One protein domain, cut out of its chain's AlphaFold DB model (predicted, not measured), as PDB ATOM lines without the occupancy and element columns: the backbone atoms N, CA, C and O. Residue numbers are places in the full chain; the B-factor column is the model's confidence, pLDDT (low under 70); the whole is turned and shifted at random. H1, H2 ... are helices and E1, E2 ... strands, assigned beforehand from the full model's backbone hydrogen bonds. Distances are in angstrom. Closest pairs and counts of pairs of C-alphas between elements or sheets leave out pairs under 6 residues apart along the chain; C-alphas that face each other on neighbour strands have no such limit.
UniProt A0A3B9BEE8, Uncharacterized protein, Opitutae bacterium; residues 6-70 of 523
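AT A GLANCE: This is residues 6 to 70 of the 523 residues of an uncharacterized protein of Opitutae bacterium (UniProt A0A3B9BEE8). A two-stranded hairpin, E1 and E2, and one helix, H1, are joined by a long, wide loop, residues 20 to 49; after H1 the last residues, 65 to 70, fold back. The printed part has 65 residues, in the order E1, E2, H1, with an antiparallel sheet E1 - E2. The class is mixed, helices and strands, with under half of the residues in named elements. It is only just compact, close to loose, with a radius of gyration of the C-alphas of 12.6 A and spans of 37 by 26 by 18 A.

IN THESE COORDINATES: E1, residues 6 to 10, begins at C-alpha 6 (159.823, 180.415, 192.814) and is 13.2 A long. E2, residues 13 to 19, measures 17.0 A. H1, residues 50 to 64, measures 20.8 A and ends at C-alpha 64 (162.929, 202.048, 204.281).

HOW THE PARTS SIT: E1 and E2 form a hairpin with a tight link, antiparallel at 168 degrees. N 8 and O 16 are 2.8 A apart, within hydrogen-bond range, as are N 18 and O 6, 2.8 A. E1 and H1 are apart. In H1 every O i to N i+4 pair is within hydrogen-bond range.

THE WHOLE: The C-alphas farthest apart, those of Gln 22 and Gly 65, are 37.4 A apart. The printed part has no cut. The link E2 to H1 is long, 30 residues. Residues 15 to 35 have pLDDT under 70.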
ATOM      1  N   GLN A   6     160.065 179.047 192.369       70.38
ATOM      2  CA  GLN A   6     159.823 180.415 192.814       70.38
ATOM      3  C   GLN A   6     159.673 180.439 194.324       70.38
ATOM      4  O   GLN A   6     158.957 179.615 194.889       70.38
ATOM      5  N   SER A   7     160.314 181.408 194.958       70.31
ATOM      6  CA  SER A   7     160.185 181.683 196.383       70.31
ATOM      7  C   SER A   7     159.845 183.153 196.579       70.31
ATOM      8  O   SER A   7     160.528 184.016 196.025       70.31
ATOM      9  N   LEU A   8     158.813 183.435 197.366       75.88
ATOM     10  CA  LEU A   8     158.519 184.761 197.877       75.88
ATOM     11  C   LEU A   8     159.226 184.922 199.219       75.88
ATOM     12  O   LEU A   8     158.981 184.154 200.151       75.88
ATOM     13  N   TRP A   9     160.079 185.934 199.287       75.31
ATOM     14  CA  TRP A   9     160.772 186.333 200.499       75.31
ATOM     15  C   TRP A   9     160.137 187.615 201.024       75.31
ATOM     16  O   TRP A   9     159.974 188.575 200.271       75.31
ATOM     17  N   VAL A  10     159.769 187.631 202.300       75.62
ATOM     18  CA  VAL A  10     159.322 188.832 203.009       75.62
ATOM     19  C   VAL A  10     160.222 188.985 204.218       75.62
ATOM     20  O   VAL A  10     160.389 188.045 204.990       75.62
ATOM     21  N   ASN A  11     160.843 190.157 204.335       74.62
ATOM     22  CA  ASN A  11     161.769 190.485 205.414       74.62
ATOM     23  C   ASN A  11     162.871 189.431 205.608       74.62
ATOM     24  O   ASN A  11     163.176 189.057 206.727       74.62
ATOM     25  N   GLY A  12     163.455 188.904 204.527       71.44
ATOM     26  CA  GLY A  12     164.532 187.909 204.617       71.44
ATOM     27  C   GLY A  12     164.087 186.494 205.016       71.44
ATOM     28  O   GLY A  12     164.942 185.630 205.206       71.44
ATOM     29  N   GLN A  13     162.779 186.224 205.097       71.62
ATOM     30  CA  GLN A  13     162.216 184.888 205.320       71.62
ATOM     31  C   GLN A  13     161.375 184.423 204.130       71.62
ATOM     32  O   GLN A  13     160.666 185.212 203.507       71.62
ATOM     33  N   VAL A  14     161.421 183.126 203.823       72.75
ATOM     34  CA  VAL A  14     160.559 182.521 202.799       72.75
ATOM     35  C   VAL A  14     159.132 182.444 203.334       72.75
ATOM     36  O   VAL A  14     158.860 181.691 204.256       72.75
ATOM     37  N   VAL A  15     158.201 183.169 202.717       67.44
ATOM     38  CA  VAL A  15     156.762 183.115 203.054       67.44
ATOM     39  C   VAL A  15     155.944 182.323 202.031       67.44
ATOM     40  O   VAL A  15     154.733 182.149 202.160       67.44
ATOM     41  N   GLY A  16     156.594 181.828 200.982       66.75
ATOM     42  CA  GLY A  16     155.995 180.922 200.015       66.75
ATOM     43  C   GLY A  16     157.044 180.384 199.060       66.75
ATOM     44  O   GLY A  16     157.874 181.143 198.578       66.75
ATOM     45  N   ALA A  17     157.001 179.092 198.755       65.44
ATOM     46  CA  ALA A  17     157.892 178.480 197.777       65.44
ATOM     47  C   ALA A  17     157.142 177.423 196.964       65.44
ATOM     48  O   ALA A  17     156.515 176.533 197.533       65.44
ATOM     49  N   LYS A  18     157.202 177.510 195.634       65.50
ATOM     50  CA  LYS A  18     156.604 176.530 194.717       65.50
ATOM     51  C   LYS A  18     157.655 176.065 193.707       65.50
ATOM     52  O   LYS A  18     158.229 176.876 192.981       65.50
ATOM     53  N   ALA A  19     157.880 174.756 193.637       60.50
ATOM     54  CA  ALA A  19     158.669 174.123 192.584       60.50
ATOM     55  C   ALA A  19     157.769 173.867 191.362       60.50
ATOM     56  O   ALA A  19     156.726 173.229 191.511       60.50
ATOM     57  N   TYR A  20     158.117 174.347 190.157       59.66
ATOM     58  CA  TYR A  20     157.234 174.148 189.001       59.66
ATOM     59  C   TYR A  20     157.920 174.039 187.632       59.66
ATOM     60  O   TYR A  20     158.463 174.991 187.098       59.66
ATOM     61  N   GLY A  21     157.770 172.899 186.955       51.34
ATOM     62  CA  GLY A  21     158.428 172.614 185.673       51.34
ATOM     63  C   GLY A  21     157.868 173.285 184.403       51.34
ATOM     64  O   GLY A  21     158.293 172.883 183.323       51.34
ATOM     65  N   GLN A  22     156.921 174.238 184.465       48.28
ATOM     66  CA  GLN A  22     156.261 174.799 183.258       48.28
ATOM     67  C   GLN A  22     156.124 176.343 183.212       48.28
ATOM     68  O   GLN A  22     155.334 176.848 182.418       48.28
ATOM     69  N   GLY A  23     156.887 177.112 184.003       54.75
ATOM     70  CA  GLY A  23     156.977 178.580 183.859       54.75
ATOM     71  C   GLY A  23     156.802 179.384 185.153       54.75
ATOM     72  O   GLY A  23     156.699 178.819 186.236       54.75
ATOM     73  N   VAL A  24     156.794 180.716 185.018       55.78
ATOM     74  CA  VAL A  24     156.675 181.698 186.113       55.78
ATOM     75  C   VAL A  24     155.219 181.747 186.600       55.78
ATOM     76  O   VAL A  24     154.332 182.050 185.803       55.78
ATOM     77  N   LEU A  25     154.953 181.462 187.881       59.62
ATOM     78  CA  LEU A  25     153.632 181.697 188.476       59.62
ATOM     79  C   LEU A  25     153.434 183.197 188.721       59.62
ATOM     80  O   LEU A  25     154.395 183.946 188.915       59.62
ATOM     81  N   ALA A  26     152.175 183.631 188.714       62.50
ATOM     82  CA  ALA A  26     151.813 184.971 189.149       62.50
ATOM     83  C   ALA A  26     152.136 185.155 190.646       62.50
ATOM     84  O   ALA A  26     152.109 184.196 191.419       62.50
ATOM     85  N   ILE A  27     152.478 186.381 191.053       60.38
ATOM     86  CA  ILE A  27     152.944 186.683 192.417       60.38
ATOM     87  C   ILE A  27     151.892 186.363 193.489       60.38
ATOM     88  O   ILE A  27     152.241 185.966 194.590       60.38
ATOM     89  N   ASP A  28     150.605 186.459 193.152       59.84
ATOM     90  CA  ASP A  28     149.479 186.085 194.014       59.84
ATOM     91  C   ASP A  28     149.369 184.568 194.231       59.84
ATOM     92  O   ASP A  28     148.820 184.121 195.236       59.84
ATOM     93  N   LEU A  29     149.942 183.763 193.330       58.25
ATOM     94  CA  LEU A  29     150.010 182.308 193.459       58.25
ATOM     95  C   LEU A  29     151.190 181.839 194.324       58.25
ATOM     96  O   LEU A  29     151.223 180.662 194.691       58.25
ATOM     97  N   VAL A  30     152.150 182.711 194.657       56.62
ATOM     98  CA  VAL A  30     153.293 182.401 195.534       56.62
ATOM     99  C   VAL A  30     153.105 183.142 196.860       56.62
ATOM    100  O   VAL A  30     153.159 184.361 196.911       56.62
ATOM    101  N   GLY A  31     152.847 182.413 197.948       58.34
ATOM    102  CA  GLY A  31     152.610 182.994 199.280       58.34
ATOM    103  C   GLY A  31     151.145 183.341 199.590       58.34
ATOM    104  O   GLY A  31     150.784 183.375 200.759       58.34
ATOM    105  N   GLU A  32     150.272 183.493 198.584       58.88
ATOM    106  CA  GLU A  32     148.790 183.566 198.672       58.88
ATOM    107  C   GLU A  32     148.173 184.629 199.620       58.88
ATOM    108  O   GLU A  32     146.957 184.632 199.796       58.88
ATOM    109  N   ASN A  33     148.952 185.536 200.233       56.47
ATOM    110  CA  ASN A  33     148.400 186.537 201.162       56.47
ATOM    111  C   ASN A  33     149.288 187.782 201.406       56.47
ATOM    112  O   ASN A  33     149.484 188.183 202.553       56.47
ATOM    113  N   PHE A  34     149.848 188.414 200.366       60.91
ATOM    114  CA  PHE A  34     150.522 189.707 200.564       60.91
ATOM    115  C   PHE A  34     149.486 190.817 200.794       60.91
ATOM    116  O   PHE A  34     148.784 191.223 199.869       60.91
ATOM    117  N   THR A  35     149.402 191.311 202.031       61.56
ATOM    118  CA  THR A  35     148.640 192.517 202.383       61.56
ATOM    119  C   THR A  35     149.631 193.639 202.673       61.56
ATOM    120  O   THR A  35     150.287 193.622 203.709       61.56
ATOM    121  N   GLY A  36     149.762 194.602 201.760       70.69
ATOM    122  CA  GLY A  36     150.689 195.719 201.928       70.69
ATOM    123  C   GLY A  36     150.721 196.676 200.741       70.69
ATOM    124  O   GLY A  36     150.066 196.455 199.722       70.69
ATOM    125  N   GLU A  37     151.502 197.743 200.883       75.31
ATOM    126  CA  GLU A  37     151.801 198.704 199.819       75.31
ATOM    127  C   GLU A  37     153.183 198.401 199.222       75.31
ATOM    128  O   GLU A  37     154.108 198.014 199.936       75.31
ATOM    129  N   ILE A  38     153.340 198.567 197.904       79.88
ATOM    130  CA  ILE A  38     154.629 198.384 197.219       79.88
ATOM    131  C   ILE A  38     155.259 199.761 197.009       79.88
ATOM    132  O   ILE A  38     154.768 200.547 196.199       79.88
ATOM    133  N   ALA A  39     156.349 200.044 197.725       81.81
ATOM    134  CA  ALA A  39     157.084 201.305 197.603       81.81
ATOM    135  C   ALA A  39     158.082 201.309 196.429       81.81
ATOM    136  O   ALA A  39     158.259 202.327 195.759       81.81
ATOM    137  N   GLU A  40     158.735 200.177 196.162       84.50
ATOM    138  CA  GLU A  40     159.789 200.040 195.153       84.50
ATOM    139  C   GLU A  40     159.771 198.628 194.557       84.50
ATOM    140  O   GLU A  40     159.509 197.654 195.261       84.50
ATOM    141  N   ALA A  41     160.054 198.514 193.257       85.56
ATOM    142  CA  ALA A  41     160.177 197.238 192.559       85.56
ATOM    143  C   ALA A  41     161.499 197.197 191.783       85.56
ATOM    144  O   ALA A  41     161.751 198.044 190.926       85.56
ATOM    145  N   LEU A  42     162.328 196.196 192.078       84.94
ATOM    146  CA  LEU A  42     163.574 195.916 191.369       84.94
ATOM    147  C   LEU A  42     163.400 194.631 190.559       84.94
ATOM    148  O   LEU A  42     162.928 193.625 191.085       84.94
ATOM    149  N   VAL A  43     163.783 194.660 189.283       85.69
ATOM    150  CA  VAL A  43     163.699 193.504 188.383       85.69
ATOM    151  C   VAL A  43     165.080 193.242 187.808       85.69
ATOM    152  O   VAL A  43     165.723 194.150 187.285       85.69
ATOM    153  N   PHE A  44     165.515 191.992 187.902       82.88
ATOM    154  CA  PHE A  44     166.807 191.531 187.416       82.88
ATOM    155  C   PHE A  44     166.571 190.519 186.295       82.88
ATOM    156  O   PHE A  44     165.648 189.709 186.360       82.88
ATOM    157  N   ASP A  45     167.389 190.584 185.250       83.00
ATOM    158  CA  ASP A  45     167.336 189.694 184.083       83.00
ATOM    159  C   ASP A  45     168.115 188.384 184.289       83.00
ATOM    160  O   ASP A  45     168.169 187.532 183.401       83.00
ATOM    161  N   GLN A  46     168.685 188.212 185.478       80.50
ATOM    162  CA  GLN A  46     169.424 187.039 185.912       80.50
ATOM    163  C   GLN A  46     169.015 186.637 187.329       80.50
ATOM    164  O   GLN A  46     168.561 187.461 188.126       80.50
ATOM    165  N   GLU A  47     169.208 185.359 187.643       73.88
ATOM    166  CA  GLU A  47     169.022 184.835 188.992       73.88
ATOM    167  C   GLU A  47     170.002 185.511 189.962       73.88
ATOM    168  O   GLU A  47     171.204 185.611 189.702       73.88
ATOM    169  N   ILE A  48     169.477 185.991 191.088       79.44
ATOM    170  CA  ILE A  48     170.275 186.607 192.143       79.44
ATOM    171  C   ILE A  48     170.630 185.514 193.145       79.44
ATOM    172  O   ILE A  48     169.744 184.958 193.791       79.44
ATOM    173  N   ASN A  49     171.921 185.218 193.297       79.62
ATOM    174  CA  ASN A  49     172.369 184.284 194.328       79.62
ATOM    175  C   ASN A  49     172.044 184.803 195.745       79.62
ATOM    176  O   ASN A  49     171.822 185.999 195.951       79.62
ATOM    177  N   ALA A  50     172.041 183.912 196.736       79.31
ATOM    178  CA  ALA A  50     171.616 184.247 198.097       79.31
ATOM    179  C   ALA A  50     172.425 185.402 198.721       79.31
ATOM    180  O   ALA A  50     171.848 186.286 199.348       79.31
ATOM    181  N   ILE A  51     173.738 185.454 198.470       81.00
ATOM    182  CA  ILE A  51     174.621 186.521 198.967       81.00
ATOM    183  C   ILE A  51     174.188 187.889 198.426       81.00
ATOM    184  O   ILE A  51     174.082 188.865 199.169       81.00
ATOM    185  N   ASN A  52     173.935 187.982 197.119       83.69
ATOM    186  CA  ASN A  52     173.505 189.231 196.504       83.69
ATOM    187  C   ASN A  52     172.066 189.584 196.893       83.69
ATOM    188  O   ASN A  52     171.777 190.763 197.084       83.69
ATOM    189  N   ARG A  53     171.185 188.589 197.070       86.56
ATOM    190  CA  ARG A  53     169.821 188.809 197.564       86.56
ATOM    191  C   ARG A  53     169.848 189.434 198.958       86.56
ATOM    192  O   ARG A  53     169.248 190.485 199.130       86.56
ATOM    193  N   GLN A  54     170.624 188.882 199.892       86.06
ATOM    194  CA  GLN A  54     170.767 189.420 201.253       86.06
ATOM    195  C   GLN A  54     171.314 190.851 201.263       86.06
ATOM    196  O   GLN A  54     170.865 191.685 202.043       86.06
ATOM    197  N   LYS A  55     172.246 191.185 200.360       86.12
ATOM    198  CA  LYS A  55     172.701 192.575 200.177       86.12
ATOM    199  C   LYS A  55     171.578 193.492 199.696       86.12
ATOM    200  O   LYS A  55     171.491 194.634 200.129       86.12
ATOM    201  N   ILE A  56     170.721 193.029 198.794       88.75
ATOM    202  CA  ILE A  56     169.578 193.823 198.331       88.75
ATOM    203  C   ILE A  56     168.548 193.976 199.460       88.75
ATOM    204  O   ILE A  56     168.100 195.089 199.714       88.75
ATOM    205  N   GLU A  57     168.227 192.891 200.169       89.12
ATOM    206  CA  GLU A  57     167.311 192.871 201.318       89.12
ATOM    207  C   GLU A  57     167.786 193.813 202.428       89.12
ATOM    208  O   GLU A  57     167.021 194.666 202.869       89.12
ATOM    209  N   GLY A  58     169.065 193.731 202.809       90.44
ATOM    210  CA  GLY A  58     169.689 194.633 203.776       90.44
ATOM    211  C   GLY A  58     169.692 196.089 203.315       90.44
ATOM    212  O   GLY A  58     169.358 196.989 204.074       90.44
ATOM    213  N   TYR A  59     170.025 196.358 202.051       89.62
ATOM    214  CA  TYR A  59     169.985 197.727 201.533       89.62
ATOM    215  C   TYR A  59     168.575 198.326 201.622       89.62
ATOM    216  O   TYR A  59     168.400 199.449 202.096       89.62
ATOM    217  N   LEU A  60     167.568 197.576 201.163       89.69
ATOM    218  CA  LEU A  60     166.184 198.034 201.137       89.69
ATOM    219  C   LEU A  60     165.606 198.171 202.546       89.69
ATOM    220  O   LEU A  60     164.942 199.171 202.815       89.69
ATOM    221  N   SER A  61     165.880 197.227 203.452       90.25
ATOM    222  CA  SER A  61     165.381 197.297 204.828       90.25
ATOM    223  C   SER A  61     165.889 198.555 205.530       90.25
ATOM    224  O   SER A  61     165.095 199.305 206.089       90.25
ATOM    225  N   HIS A  62     167.180 198.868 205.419       90.12
ATOM    226  CA  HIS A  62     167.763 200.072 206.012       90.12
ATOM    227  C   HIS A  62     167.276 201.357 205.336       90.12
ATOM    228  O   HIS A  62     166.953 202.326 206.021       90.12
ATOM    229  N   LYS A  63     167.141 201.369 204.002       89.31
ATOM    230  CA  LYS A  63     166.599 202.516 203.250       89.31
ATOM    231  C   LYS A  63     165.178 202.881 203.687       89.31
ATOM    232  O   LYS A  63     164.848 204.063 203.752       89.31
ATOM    233  N   TRP A  64     164.347 201.875 203.956       89.75
ATOM    234  CA  TRP A  64     162.929 202.048 204.281       89.75
ATOM    235  C   TRP A  64     162.619 201.963 205.785       89.75
ATOM    236  O   TRP A  64     161.454 202.056 206.162       89.75
ATOM    237  N   GLY A  65     163.632 201.836 206.652       89.44
ATOM    238  CA  GLY A  65     163.453 201.796 208.111       89.44
ATOM    239  C   GLY A  65     162.814 200.503 208.633       89.44
ATOM    240  O   GLY A  65     162.060 200.534 209.598       89.44
ATOM    241  N   MET A  66     163.086 199.375 207.978       88.12
ATOM    242  CA  MET A  66     162.538 198.042 208.263       88.12
ATOM    243  C   MET A  66     163.612 197.038 208.720       88.12
ATOM    244  O   MET A  66     163.390 195.831 208.656       88.12
ATOM    245  N   SER A  67     164.791 197.498 209.149       86.56
ATOM    246  CA  SER A  67     165.901 196.622 209.561       86.56
ATOM    247  C   SER A  67     165.541 195.707 210.738       86.56
ATOM    248  O   SER A  67     165.925 194.543 210.727       86.56
ATOM    249  N   GLU A  68     164.711 196.180 211.674       86.50
ATOM    250  CA  GLU A  68     164.186 195.394 212.808       86.50
ATOM    251  C   GLU A  68     163.280 194.223 212.391       86.50
ATOM    252  O   GLU A  68     162.957 193.372 213.213       86.50
ATOM    253  N   GLN A  69     162.837 194.177 211.130       85.50
ATOM    254  CA  GLN A  69     162.021 193.074 210.620       85.50
ATOM    255  C   GLN A  69     162.862 191.941 210.021       85.50
ATOM    256  O   GLN A  69     162.317 190.876 209.740       85.50
ATOM    257  N   LEU A  70     164.161 192.163 209.791       86.50
ATOM    258  CA  LEU A  70     165.059 191.117 209.310       86.50
ATOM    259  C   LEU A  70     165.357 190.103 210.430       86.50
ATOM    260  O   LEU A  70     165.441 190.498 211.590       86.50
TER     261      LEU A  70